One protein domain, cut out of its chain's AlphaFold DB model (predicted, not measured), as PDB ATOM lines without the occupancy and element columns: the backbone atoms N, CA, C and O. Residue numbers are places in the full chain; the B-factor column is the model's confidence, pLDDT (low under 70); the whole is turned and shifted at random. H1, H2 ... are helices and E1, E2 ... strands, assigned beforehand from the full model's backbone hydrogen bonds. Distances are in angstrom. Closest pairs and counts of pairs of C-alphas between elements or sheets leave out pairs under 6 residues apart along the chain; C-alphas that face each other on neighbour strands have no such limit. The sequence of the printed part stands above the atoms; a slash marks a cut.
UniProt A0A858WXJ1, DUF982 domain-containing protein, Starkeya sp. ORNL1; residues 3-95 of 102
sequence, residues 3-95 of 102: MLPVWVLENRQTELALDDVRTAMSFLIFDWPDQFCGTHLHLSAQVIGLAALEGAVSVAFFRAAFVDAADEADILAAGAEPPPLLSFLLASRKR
ATOM      1  N   MET A   3      -6.502  23.349 107.117       90.94
ATOM      2  CA  MET A   3      -5.412  24.312 107.015       90.94
ATOM      3  C   MET A   3      -5.106  24.593 105.540       90.94
ATOM      4  O   MET A   3      -5.597  23.901 104.652       90.94
ATOM      5  N   LEU A   4      -4.316  25.631 105.263       89.25
ATOM      6  CA  LEU A   4      -3.781  25.810 103.911       89.25
ATOM      7  C   LEU A   4      -2.897  24.607 103.564       89.25
ATOM      8  O   LEU A   4      -2.084  24.224 104.413       89.25
ATOM      9  N   PRO A   5      -3.012  24.046 102.349       91.31
ATOM     10  CA  PRO A   5      -2.292  22.836 101.995       91.31
ATOM     11  C   PRO A   5      -0.778  23.020 102.148       91.31
ATOM     12  O   PRO A   5      -0.221  24.097 101.880       91.31
ATOM     13  N   VAL A   6      -0.127  21.959 102.615       91.38
ATOM     14  CA  VAL A   6       1.322  21.773 102.537       91.38
ATOM     15  C   VAL A   6       1.565  20.619 101.579       91.38
ATOM     16  O   VAL A   6       1.024  19.534 101.773       91.38
ATOM     17  N   TRP A   7       2.341  20.879 100.533       92.69
ATOM     18  CA  TRP A   7       2.691  19.875  99.539       92.69
ATOM     19  C   TRP A   7       4.008  19.223  99.944       92.69
ATOM     20  O   TRP A   7       5.017  19.915 100.095       92.69
ATOM     21  N   VAL A   8       3.984  17.908 100.143       92.25
ATOM     22  CA  VAL A   8       5.160  17.111 100.506       92.25
ATOM     23  C   VAL A   8       5.435  16.043  99.460       92.25
ATOM     24  O   VAL A   8       4.532  15.623  98.742       92.25
ATOM     25  N   LEU A   9       6.683  15.601  99.377       88.56
ATOM     26  CA  LEU A   9       7.114  14.501  98.535       88.56
ATOM     27  C   LEU A   9       7.122  13.204  99.349       88.56
ATOM     28  O   LEU A   9       8.070  12.915 100.080       88.56
ATOM     29  N   GLU A  10       6.086  12.394  99.181       79.62
ATOM     30  CA  GLU A  10       6.065  11.022  99.673       79.62
ATOM     31  C   GLU A  10       7.094  10.199  98.881       79.62
ATOM     32  O   GLU A  10       7.114  10.205  97.642       79.62
ATOM     33  N   ASN A  11       8.012   9.535  99.593       71.25
ATOM     34  CA  ASN A  11       9.107   8.752  99.007       71.25
ATOM     35  C   ASN A  11       9.960   9.511  97.968       71.25
ATOM     36  O   ASN A  11      10.565   8.895  97.093       71.25
ATOM     37  N   ARG A  12      10.017  10.852  98.047       70.38
ATOM     38  CA  ARG A  12      10.714  11.734  97.082       70.38
ATOM     39  C   ARG A  12      10.215  11.632  95.633       70.38
ATOM     40  O   ARG A  12      10.925  12.044  94.718       70.38
ATOM     41  N   GLN A  13       9.027  11.075  95.407       74.31
ATOM     42  CA  GLN A  13       8.517  10.801  94.058       74.31
ATOM     43  C   GLN A  13       7.078  11.265  93.848       74.31
ATOM     44  O   GLN A  13       6.751  11.706  92.747       74.31
ATOM     45  N   THR A  14       6.238  11.202  94.881       80.62
ATOM     46  CA  THR A  14       4.812  11.520  94.767       80.62
ATOM     47  C   THR A  14       4.491  12.777  95.559       80.62
ATOM     48  O   THR A  14       4.769  12.846  96.751       80.62
ATOM     49  N   GLU A  15       3.884  13.772  94.912       87.44
ATOM     50  CA  GLU A  15       3.377  14.953  95.609       87.44
ATOM     51  C   GLU A  15       2.072  14.626  96.341       87.44
ATOM     52  O   GLU A  15       1.100  14.160  95.743       87.44
ATOM     53  N   LEU A  16       2.044  14.916  97.638       90.56
ATOM     54  CA  LEU A  16       0.887  14.759  98.502       90.56
ATOM     55  C   LEU A  16       0.490  16.119  99.079       90.56
ATOM     56  O   LEU A  16       1.306  16.809  99.693       90.56
ATOM     57  N   ALA A  17      -0.779  16.493  98.911       92.62
ATOM     58  CA  ALA A  17      -1.353  17.668  99.555       92.62
ATOM     59  C   ALA A  17      -1.910  17.306 100.933       92.62
ATOM     60  O   ALA A  17      -2.873  16.549 101.044       92.62
ATOM     61  N   LEU A  18      -1.348  17.908 101.975       94.31
ATOM     62  CA  LEU A  18      -1.837  17.799 103.344       94.31
ATOM     63  C   LEU A  18      -2.614  19.074 103.693       94.31
ATOM     64  O   LEU A  18      -2.018  20.117 103.961       94.31
ATOM     65  N   ASP A  19      -3.946  19.015 103.653       94.31
ATOM     66  CA  ASP A  19      -4.848  20.169 103.816       94.31
ATOM     67  C   ASP A  19      -5.614  20.184 105.154       94.31
ATOM     68  O   ASP A  19      -6.418  21.082 105.433       94.31
ATOM     69  N   ASP A  20      -5.338  19.226 106.035       96.12
ATOM     70  CA  ASP A  20      -5.907  19.168 107.371       96.12
ATOM     71  C   ASP A  20      -4.914  18.615 108.403       96.12
ATOM     72  O   ASP A  20      -4.002  17.848 108.094       96.12
ATOM     73  N   VAL A  21      -5.108  19.018 109.660       96.44
ATOM     74  CA  VAL A  21      -4.196  18.668 110.760       96.44
ATOM     75  C   VAL A  21      -4.123  17.162 111.003       96.44
ATOM     76  O   VAL A  21      -3.061  16.657 111.342       96.44
ATOM     77  N   ARG A  22      -5.233  16.429 110.853       96.50
ATOM     78  CA  ARG A  22      -5.276  15.001 111.178       96.50
ATOM     79  C   ARG A  22      -4.473  14.203 110.162       96.50
ATOM     80  O   ARG A  22      -3.650  13.398 110.578       96.50
ATOM     81  N   THR A  23      -4.669  14.463 108.872       95.56
ATOM     82  CA  THR A  23      -3.909  13.787 107.810       95.56
ATOM     83  C   THR A  23      -2.423  14.135 107.892       95.56
ATOM     84  O   THR A  23      -1.583  13.243 107.830       95.56
ATOM     85  N   ALA A  24      -2.080  15.401 108.150       96.31
ATOM     86  CA  ALA A  24      -0.687  15.803 108.352       96.31
ATOM     87  C   ALA A  24      -0.041  15.155 109.591       96.31
ATOM     88  O   ALA A  24       1.130  14.787 109.558       96.31
ATOM     89  N   MET A  25      -0.796  14.983 110.680       97.25
ATOM     90  CA  MET A  25      -0.328  14.261 111.867       97.25
ATOM     91  C   MET A  25      -0.149  12.767 111.606       97.25
ATOM     92  O   MET A  25       0.819  12.188 112.084       97.25
ATOM     93  N   SER A  26      -1.049  12.141 110.845       96.19
ATOM     94  CA  SER A  26      -0.865  10.757 110.406       96.19
ATOM     95  C   SER A  26       0.428  10.609 109.602       96.19
ATOM     96  O   SER A  26       1.227   9.738 109.928       96.19
ATOM     97  N   PHE A  27       0.685  11.514 108.656       95.12
ATOM     98  CA  PHE A  27       1.927  11.527 107.881       95.12
ATOM     99  C   PHE A  27       3.174  11.666 108.776       95.12
ATOM    100  O   PHE A  27       4.115  10.892 108.642       95.12
ATOM    101  N   LEU A  28       3.162  12.586 109.753       94.69
ATOM    102  CA  LEU A  28       4.247  12.746 110.742       94.69
ATOM    103  C   LEU A  28       4.540  11.479 111.560       94.69
ATOM    104  O   LEU A  28       5.637  11.342 112.088       94.69
ATOM    105  N   ILE A  29       3.556  10.602 111.749       94.81
ATOM    106  CA  ILE A  29       3.695   9.418 112.604       94.81
ATOM    107  C   ILE A  29       4.087   8.188 111.788       94.81
ATOM    108  O   ILE A  29       4.874   7.374 112.269       94.81
ATOM    109  N   PHE A  30       3.513   8.027 110.596       93.31
ATOM    110  CA  PHE A  30       3.600   6.780 109.838       93.31
ATOM    111  C   PHE A  30       4.525   6.859 108.627       93.31
ATOM    112  O   PHE A  30       5.150   5.855 108.297       93.31
ATOM    113  N   ASP A  31       4.642   8.034 108.010       92.31
ATOM    114  CA  ASP A  31       5.256   8.192 106.686       92.31
ATOM    115  C   ASP A  31       6.429   9.189 106.699       92.31
ATOM    116  O   ASP A  31       6.956   9.579 105.653       92.31
ATOM    117  N   TRP A  32       6.855   9.621 107.891       93.69
ATOM    118  CA  TRP A  32       7.968  10.547 108.042       93.69
ATOM    119  C   TRP A  32       9.308   9.862 107.723       93.69
ATOM    120  O   TRP A  32       9.512   8.716 108.122       93.69
ATOM    121  N   PRO A  33      10.260  10.536 107.050       92.56
ATOM    122  CA  PRO A  33      11.538   9.915 106.718       92.56
ATOM    123  C   PRO A  33      12.336   9.501 107.964       92.56
ATOM    124  O   PRO A  33      12.681  10.347 108.791       92.56
ATOM    125  N   ASP A  34      12.728   8.224 108.038       92.31
ATOM    126  CA  ASP A  34      13.421   7.622 109.191       92.31
ATOM    127  C   ASP A  34      14.643   8.415 109.674       92.31
ATOM    128  O   ASP A  34      14.882   8.551 110.872       92.31
ATOM    129  N   GLN A  35      15.414   8.982 108.745       93.06
ATOM    130  CA  GLN A  35      16.621   9.757 109.048       93.06
ATOM    131  C   GLN A  35      16.346  11.080 109.789       93.06
ATOM    132  O   GLN A  35      17.260  11.640 110.393       93.06
ATOM    133  N   PHE A  36      15.104  11.572 109.748       93.50
ATOM    134  CA  PHE A  36      14.638  12.766 110.460       93.50
ATOM    135  C   PHE A  36      13.627  12.428 111.568       93.50
ATOM    136  O   PHE A  36      13.129  13.321 112.257       93.50
ATOM    137  N   CYS A  37      13.340  11.144 111.795       93.25
ATOM    138  CA  CYS A  37      12.520  10.719 112.918       93.25
ATOM    139  C   CYS A  37      13.235  11.029 114.240       93.25
ATOM    140  O   CYS A  37      14.379  10.652 114.480       93.25
ATOM    141  N   GLY A  38      12.532  11.737 115.119       92.56
ATOM    142  CA  GLY A  38      13.031  12.128 116.439       92.56
ATOM    143  C   GLY A  38      13.886  13.401 116.460       92.56
ATOM    144  O   GLY A  38      14.352  13.781 117.535       92.56
ATOM    145  N   THR A  39      14.067  14.094 115.328       96.44
ATOM    146  CA  THR A  39      14.697  15.425 115.343       96.44
ATOM    147  C   THR A  39      13.863  16.416 116.150       96.44
ATOM    148  O   THR A  39      12.662  16.233 116.375       96.44
ATOM    149  N   HIS A  40      14.498  17.499 116.601       96.38
ATOM    150  CA  HIS A  40      13.812  18.513 117.397       96.38
ATOM    151  C   HIS A  40      12.605  19.102 116.650       96.38
ATOM    152  O   HIS A  40      11.559  19.308 117.266       96.38
ATOM    153  N   LEU A  41      12.721  19.360 115.340       95.44
ATOM    154  CA  LEU A  41      11.617  19.911 114.549       95.44
ATOM    155  C   LEU A  41      10.509  18.882 114.320       95.44
ATOM    156  O   LEU A  41       9.343  19.225 114.499       95.44
ATOM    157  N   HIS A  42      10.856  17.620 114.055       97.19
ATOM    158  CA  HIS A  42       9.883  16.533 113.970       97.19
ATOM    159  C   HIS A  42       9.065  16.386 115.265       97.19
ATOM    160  O   HIS A  42       7.835  16.439 115.241       97.19
ATOM    161  N   LEU A  43       9.730  16.284 116.421       97.12
ATOM    162  CA  LEU A  43       9.051  16.158 117.716       97.12
ATOM    163  C   LEU A  43       8.232  17.409 118.063       97.12
ATOM    164  O   LEU A  43       7.116  17.300 118.572       97.12
ATOM    165  N   SER A  44       8.752  18.599 117.750       97.00
ATOM    166  CA  SER A  44       8.022  19.856 117.952       97.00
ATOM    167  C   SER A  44       6.741  19.897 117.120       97.00
ATOM    168  O   SER A  44       5.688  20.263 117.640       97.00
ATOM    169  N   ALA A  45       6.803  19.481 115.852       97.06
ATOM    170  CA  ALA A  45       5.639  19.419 114.975       97.06
ATOM    171  C   ALA A  45       4.581  18.434 115.502       97.06
ATOM    172  O   ALA A  45       3.398  18.772 115.501       97.06
ATOM    173  N   GLN A  46       4.987  17.274 116.037       97.75
ATOM    174  CA  GLN A  46       4.064  16.316 116.660       97.75
ATOM    175  C   GLN A  46       3.357  16.895 117.896       97.75
ATOM    176  O   GLN A  46       2.134  16.801 118.011       97.75
ATOM    177  N   VAL A  47       4.101  17.535 118.806       97.88
ATOM    178  CA  VAL A  47       3.529  18.153 120.019       97.88
ATOM    179  C   VAL A  47       2.562  19.279 119.655       97.88
ATOM    180  O   VAL A  47       1.450  19.344 120.179       97.88
ATOM    181  N   ILE A  48       2.961  20.153 118.728       97.12
ATOM    182  CA  ILE A  48       2.122  21.262 118.264       97.12
ATOM    183  C   ILE A  48       0.881  20.731 117.539       97.12
ATOM    184  O   ILE A  48      -0.204  21.284 117.706       97.12
ATOM    185  N   GLY A  49       1.007  19.657 116.759       96.81
ATOM    186  CA  GLY A  49      -0.120  19.051 116.062       96.81
ATOM    187  C   GLY A  49      -1.121  18.390 117.001       96.81
ATOM    188  O   GLY A  49      -2.324  18.561 116.810       96.81
ATOM    189  N   LEU A  50      -0.658  17.736 118.072       97.12
ATOM    190  CA  LEU A  50      -1.539  17.253 119.136       97.12
ATOM    191  C   LEU A  50      -2.290  18.415 119.802       97.12
ATOM    192  O   LEU A  50      -3.519  18.397 119.859       97.12
ATOM    193  N   ALA A  51      -1.575  19.470 120.201       96.69
ATOM    194  CA  ALA A  51      -2.189  20.664 120.778       96.69
ATOM    195  C   ALA A  51      -3.183  21.336 119.809       96.69
ATOM    196  O   ALA A  51      -4.185  21.911 120.236       96.69
ATOM    197  N   ALA A  52      -2.936  21.272 118.495       97.19
ATOM    198  CA  ALA A  52      -3.843  21.809 117.486       97.19
ATOM    199  C   ALA A  52      -5.121  20.971 117.375       97.19
ATOM    200  O   ALA A  52      -6.204  21.542 117.285       97.19
ATOM    201  N   LEU A  53      -5.018  19.636 117.425       96.19
ATOM    202  CA  LEU A  53      -6.174  18.728 117.439       96.19
ATOM    203  C   LEU A  53      -7.054  18.919 118.681       96.19
ATOM    204  O   LEU A  53      -8.274  18.796 118.585       96.19
ATOM    205  N   GLU A  54      -6.445  19.254 119.817       96.44
ATOM    206  CA  GLU A  54      -7.139  19.600 121.064       96.44
ATOM    207  C   GLU A  54      -7.711  21.030 121.060       96.44
ATOM    208  O   GLU A  54      -8.475  21.400 121.951       96.44
ATOM    209  N   GLY A  55      -7.368  21.847 120.059       96.12
ATOM    210  CA  GLY A  55      -7.791  23.246 119.955       96.12
ATOM    211  C   GLY A  55      -7.025  24.213 120.866       96.12
ATOM    212  O   GLY A  55      -7.416  25.373 120.974       96.12
ATOM    213  N   ALA A  56      -5.935  23.769 121.496       97.19
ATOM    214  CA  ALA A  56      -5.089  24.588 122.364       97.19
ATOM    215  C   ALA A  56      -4.173  25.546 121.578       97.19
ATOM    216  O   ALA A  56      -3.808  26.609 122.080       97.19
ATOM    217  N   VAL A  57      -3.820  25.200 120.334       96.06
ATOM    218  CA  VAL A  57      -3.084  26.081 119.411       96.06
ATOM    219  C   VAL A  57      -3.782  26.174 118.057       96.06
ATOM    220  O   VAL A  57      -4.584  25.324 117.677       96.06
ATOM    221  N   SER A  58      -3.478  27.234 117.304       96.00
ATOM    222  CA  SER A  58      -4.093  27.444 115.991       96.00
ATOM    223  C   SER A  58      -3.558  26.478 114.928       96.00
ATOM    224  O   SER A  58      -2.373  26.145 114.897       96.00
ATOM    225  N   VAL A  59      -4.419  26.121 113.972       95.81
ATOM    226  CA  VAL A  59      -4.046  25.331 112.785       95.81
ATOM    227  C   VAL A  59      -2.933  25.983 111.952       95.81
ATOM    228  O   VAL A  59      -2.105  25.283 111.377       95.81
ATOM    229  N   ALA A  60      -2.868  27.317 111.914       94.00
ATOM    230  CA  ALA A  60      -1.814  28.046 111.210       94.00
ATOM    231  C   ALA A  60      -0.444  27.885 111.890       94.00
ATOM    232  O   ALA A  60       0.577  27.818 111.208       94.00
ATOM    233  N   PHE A  61      -0.430  27.792 113.223       94.81
ATOM    234  CA  PHE A  61       0.789  27.565 113.993       94.81
ATOM    235  C   PHE A  61       1.321  26.142 113.792       94.81
ATOM    236  O   PHE A  61       2.510  25.968 113.543       94.81
ATOM    237  N   PHE A  62       0.432  25.143 113.785       96.81
ATOM    238  CA  PHE A  62       0.802  23.782 113.393       96.81
ATOM    239  C   PHE A  62       1.355  23.724 111.969       96.81
ATOM    240  O   PHE A  62       2.429  23.166 111.763       96.81
ATOM    241  N   ARG A  63       0.681  24.358 111.001       96.00
ATOM    242  CA  ARG A  63       1.158  24.400 109.613       96.00
ATOM    243  C   ARG A  63       2.582  24.948 109.514       96.00
ATOM    244  O   ARG A  63       3.389  24.396 108.781       96.00
ATOM    245  N   ALA A  64       2.883  26.034 110.224       95.38
ATOM    246  CA  ALA A  64       4.222  26.617 110.234       95.38
ATOM    247  C   ALA A  64       5.275  25.635 110.776       95.38
ATOM    248  O   ALA A  64       6.274  25.396 110.108       95.38
ATOM    249  N   ALA A  65       5.008  25.013 111.929       96.25
ATOM    250  CA  ALA A  65       5.909  24.021 112.515       96.25
ATOM    251  C   ALA A  65       6.109  22.795 111.607       96.25
ATOM    252  O   ALA A  65       7.219  22.284 111.491       96.25
ATOM    253  N   PHE A  66       5.044  22.347 110.939       96.62
ATOM    254  CA  PHE A  66       5.109  21.260 109.968       96.62
ATOM    255  C   PHE A  66       5.991  21.627 108.769       96.62
ATOM    256  O   PHE A  66       6.817  20.822 108.357       96.62
ATOM    257  N   VAL A  67       5.840  22.837 108.214       95.88
ATOM    258  CA  VAL A  67       6.661  23.312 107.088       95.88
ATOM    259  C   VAL A  67       8.137  23.371 107.474       95.88
ATOM    260  O   VAL A  67       8.959  22.881 106.713       95.88
ATOM    261  N   ASP A  68       8.470  23.893 108.657       95.50
ATOM    262  CA  ASP A  68       9.861  23.936 109.131       95.50
ATOM    263  C   ASP A  68      10.460  22.522 109.268       95.50
ATOM    264  O   ASP A  68      11.604  22.287 108.885       95.50
ATOM    265  N   ALA A  69       9.682  21.559 109.780       96.00
ATOM    266  CA  ALA A  69      10.113  20.163 109.869       96.00
ATOM    267  C   ALA A  69      10.268  19.510 108.482       96.00
ATOM    268  O   ALA A  69      11.221  18.771 108.249       96.00
ATOM    269  N   ALA A  70       9.354  19.789 107.551       94.69
ATOM    270  CA  ALA A  70       9.404  19.263 106.189       94.69
ATOM    271  C   ALA A  70      10.558  19.866 105.365       94.69
ATOM    272  O   ALA A  70      11.122  19.175 104.517       94.69
ATOM    273  N   ASP A  71      10.923  21.127 105.624       94.44
ATOM    274  CA  ASP A  71      12.104  21.788 105.052       94.44
ATOM    275  C   ASP A  71      13.396  21.137 105.568       94.44
ATOM    276  O   ASP A  71      14.266  20.785 104.777       94.44
ATOM    277  N   GLU A  72      13.495  20.880 106.882       95.00
ATOM    278  CA  GLU A  72      14.622  20.127 107.461       95.00
ATOM    279  C   GLU A  72      14.757  18.740 106.826       95.00
ATOM    280  O   GLU A  72      15.870  18.305 106.527       95.00
ATOM    281  N   ALA A  73      13.626  18.070 106.598       93.44
ATOM    282  CA  ALA A  73      13.601  16.742 106.013       93.44
ATOM    283  C   ALA A  73      13.839  16.713 104.489       93.44
ATOM    284  O   ALA A  73      13.964  15.625 103.918       93.44
ATOM    285  N   ASP A  74      13.923  17.881 103.840       92.56
ATOM    286  CA  ASP A  74      14.037  18.039 102.385       92.56
ATOM    287  C   ASP A  74      12.920  17.290 101.627       92.56
ATOM    288  O   ASP A  74      13.155  16.574 100.651       92.56
ATOM    289  N   ILE A  75      11.683  17.404 102.132       92.50
ATOM    290  CA  ILE A  75      10.486  16.773 101.546       92.50
ATOM    291  C   ILE A  75       9.426  17.781 101.102       92.50
ATOM    292  O   ILE A  75       8.353  17.370 100.672       92.50
ATOM    293  N   LEU A  76       9.670  19.089 101.200       91.69
ATOM    294  CA  LEU A  76       8.745  20.083 100.652       91.69
ATOM    295  C   LEU A  76       8.744  20.020  99.121       91.69
ATOM    296  O   LEU A  76       9.789  20.126  98.481       91.69
ATOM    297  N   ALA A  77       7.561  19.883  98.522       87.00
ATOM    298  CA  ALA A  77       7.427  19.937  97.072       87.00
ATOM    299  C   ALA A  77       7.623  21.377  96.559       87.00
ATOM    300  O   ALA A  77       7.232  22.357  97.209       87.00
ATOM    301  N   ALA A  78       8.219  21.517  95.372       67.94
ATOM    302  CA  ALA A  78       8.457  22.813  94.746       67.94
ATOM    303  C   ALA A  78       7.118  23.524  94.465       67.94
ATOM    304  O   ALA A  78       6.343  23.096  93.619       67.94
ATOM    305  N   GLY A  79       6.844  24.614  95.190       59.16
ATOM    306  CA  GLY A  79       5.560  25.331  95.145       59.16
ATOM    307  C   GLY A  79       4.855  25.450  96.500       59.16
ATOM    308  O   GLY A  79       3.875  26.187  96.619       59.16
ATOM    309  N   ALA A  80       5.371  24.796  97.546       51.69
ATOM    310  CA  ALA A  80       4.975  25.049  98.926       51.69
ATOM    311  C   ALA A  80       5.529  26.407  99.403       51.69
ATOM    312  O   ALA A  80       6.513  26.472 100.134       51.69
ATOM    313  N   GLU A  81       4.926  27.520  98.971       47.00
ATOM    314  CA  GLU A  81       5.295  28.842  99.488       47.00
ATOM    315  C   GLU A  81       5.099  28.880 101.023       47.00
ATOM    316  O   GLU A  81       3.991  28.608 101.526       47.00
ATOM    317  N   PRO A  82       6.151  29.205 101.803       49.34
ATOM    318  CA  PRO A  82       6.013  29.392 103.238       49.34
ATOM    319  C   PRO A  82       5.096  30.597 103.503       49.34
ATOM    320  O   PRO A  82       5.133  31.588 102.770       49.34
ATOM    321  N   PRO A  83       4.247  30.552 104.547       47.38
ATOM    322  CA  PRO A  83       3.378  31.677 104.852       47.38
ATOM    323  C   PRO A  83       4.247  32.904 105.194       47.38
ATOM    324  O   PRO A  83       5.230  32.771 105.930       47.38
ATOM    325  N   PRO A  84       3.883  34.114 104.727       50.12
ATOM    326  CA  PRO A  84       4.753  35.297 104.755       50.12
ATOM    327  C   PRO A  84       5.144  35.801 106.158       50.12
ATOM    328  O   PRO A  84       5.926  36.742 106.274       50.12
ATOM    329  N   LEU A  85       4.639  35.192 107.235       53.09
ATOM    330  CA  LEU A  85       4.895  35.628 108.609       53.09
ATOM    331  C   LEU A  85       6.229  35.117 109.191       53.09
ATOM    332  O   LEU A  85       6.802  35.796 110.040       53.09
ATOM    333  N   LEU A  86       6.778  33.989 108.718       48.44
ATOM    334  CA  LEU A  86       8.076  33.462 109.193       48.44
ATOM    335  C   LEU A  86       9.264  33.873 108.317       48.44
ATOM    336  O   LEU A  86      10.392  33.955 108.810       48.44
ATOM    337  N   SER A  87       9.015  34.251 107.062       52.34
ATOM    338  CA  SER A  87      10.031  34.789 106.149       52.34
ATOM    339  C   SER A  87      10.701  36.042 106.721       52.34
ATOM    340  O   SER A  87      11.909  36.210 106.582       52.34
ATOM    341  N   PHE A  88       9.961  36.887 107.449       51.28
ATOM    342  CA  PHE A  88      10.528  38.053 108.142       51.28
ATOM    343  C   PHE A  88      11.449  37.674 109.314       51.28
ATOM    344  O   PHE A  88      12.486  38.316 109.517       51.28
ATOM    345  N   LEU A  89      11.123  36.621 110.067       55.28
ATOM    346  CA  LEU A  89      11.910  36.191 111.228       55.28
ATOM    347  C   LEU A  89      13.168  35.408 110.811       55.28
ATOM    348  O   LEU A  89      14.250  35.641 111.355       55.28
ATOM    349  N   LEU A  90      13.080  34.563 109.781       54.97
ATOM    350  CA  LEU A  90      14.225  33.812 109.251       54.97
ATOM    351  C   LEU A  90      15.146  34.672 108.364       54.97
ATOM    352  O   LEU A  90      16.373  34.553 108.460       54.97
ATOM    353  N   ALA A  91      14.611  35.625 107.586       55.44
ATOM    354  CA  ALA A  91      15.431  36.597 106.849       55.44
ATOM    355  C   ALA A  91      16.225  37.532 107.781       55.44
ATOM    356  O   ALA A  91      17.300  38.012 107.411       55.44
ATOM    357  N   SER A  92      15.737  37.746 109.006       50.09
ATOM    358  CA  SER A  92      16.454  38.500 110.039       50.09
ATOM    359  C   SER A  92      17.619  37.702 110.639       50.09
ATOM    360  O   SER A  92      18.662  38.280 110.946       50.09
ATOM    361  N   ARG A  93      17.516  36.366 110.720       47.81
ATOM    362  CA  ARG A  93      18.606  35.491 111.195       47.81
ATOM    363  C   ARG A  93      19.748  35.343 110.184       47.81
ATOM    364  O   ARG A  93      20.911  35.292 110.578       47.81
ATOM    365  N   LYS A  94      19.451  35.348 108.877       44.91
ATOM    366  CA  LYS A  94      20.468  35.191 107.814       44.91
ATOM    367  C   LYS A  94      21.395  36.409 107.644       44.91
ATOM    368  O   LYS A  94      22.438  36.287 107.004       44.91
ATOM    369  N   ARG A  95      21.069  37.573 108.231       46.28
ATOM    370  CA  ARG A  95      21.922  38.781 108.173       46.28
ATOM    371  C   ARG A  95      23.017  38.858 109.241       46.28
ATOM    372  O   ARG A  95      23.923  39.669 109.073       46.28
TER     373      ARG A  95
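AT A GLANCE: This is residues 3 to 95 of the 102 residues of the protein "DUF982 domain-containing protein" of Starkeya sp. ORNL1 (UniProt A0A858WXJ1). Three helices, H1, H2 and H3, form an up-and-down bundle, each running against the one before it, and the strand hairpin E1-E2 covers the side of H1 and H3 away from H2. After the body, residues 87 to 95 stick out as an arm, mostly helix H4. The printed part has 93 residues, in the order E1, E2, H1, H2, H3, H4; the two-stranded sheet is antiparallel and the class is mixed, helices and strands. The whole is compact, with a radius of gyration of the C-alphas of 12.6 A and spans of 36 by 33 by 24 A.

IN THESE COORDINATES: Find C-alpha 3 at (-5.412, 24.312, 107.015), where E1, residues 3 to 10, begins; E2 is residues 14 to 20. H1 is residues 21 to 30, H2 residues 40 to 53, 20.0 A long, and H3 residues 59 to 72, 20.1 A. H4, residues 84 to 93, ends at C-alpha 93, (18.606, 35.491, 111.195).

HOW THE PARTS SIT: Look first at H2 and H3, a helical hairpin: they touch, closest at the C-alphas of Leu 41 and Ala 69, 4.9 A, at a shallow tilt of 20 degrees, opposite ways. H1 touches H2 at the C-alphas of Met 25 and Gly 49, 6.4 A, at a steep tilt of 40 degrees. H1 and H3 only just touch, with 3 pairs of C-alphas within 8 A, through residues 59 to 63 of H3 alone; the closest are Val 21 and Val 59, 7.0 A. In the hairpin E1 and E2, N 8 and O 16 are within hydrogen-bond range at 2.9 A. The C-alphas of Met 3 in E1 and Val 59 are 6.0 A apart. H4 is close to but not clearly touching H3. Every O i to N i+4 pair is within hydrogen-bond range in H1, H2 and H3; in H4, 4 of 6 are.

THE WHOLE: The C-alphas of Glu 54 and Arg 95, the two farthest apart, are 37.1 A apart. The printed part has no cut, and the link from H3 to H4 is long. Look for low confidence, under 70, in residues 78 to 95.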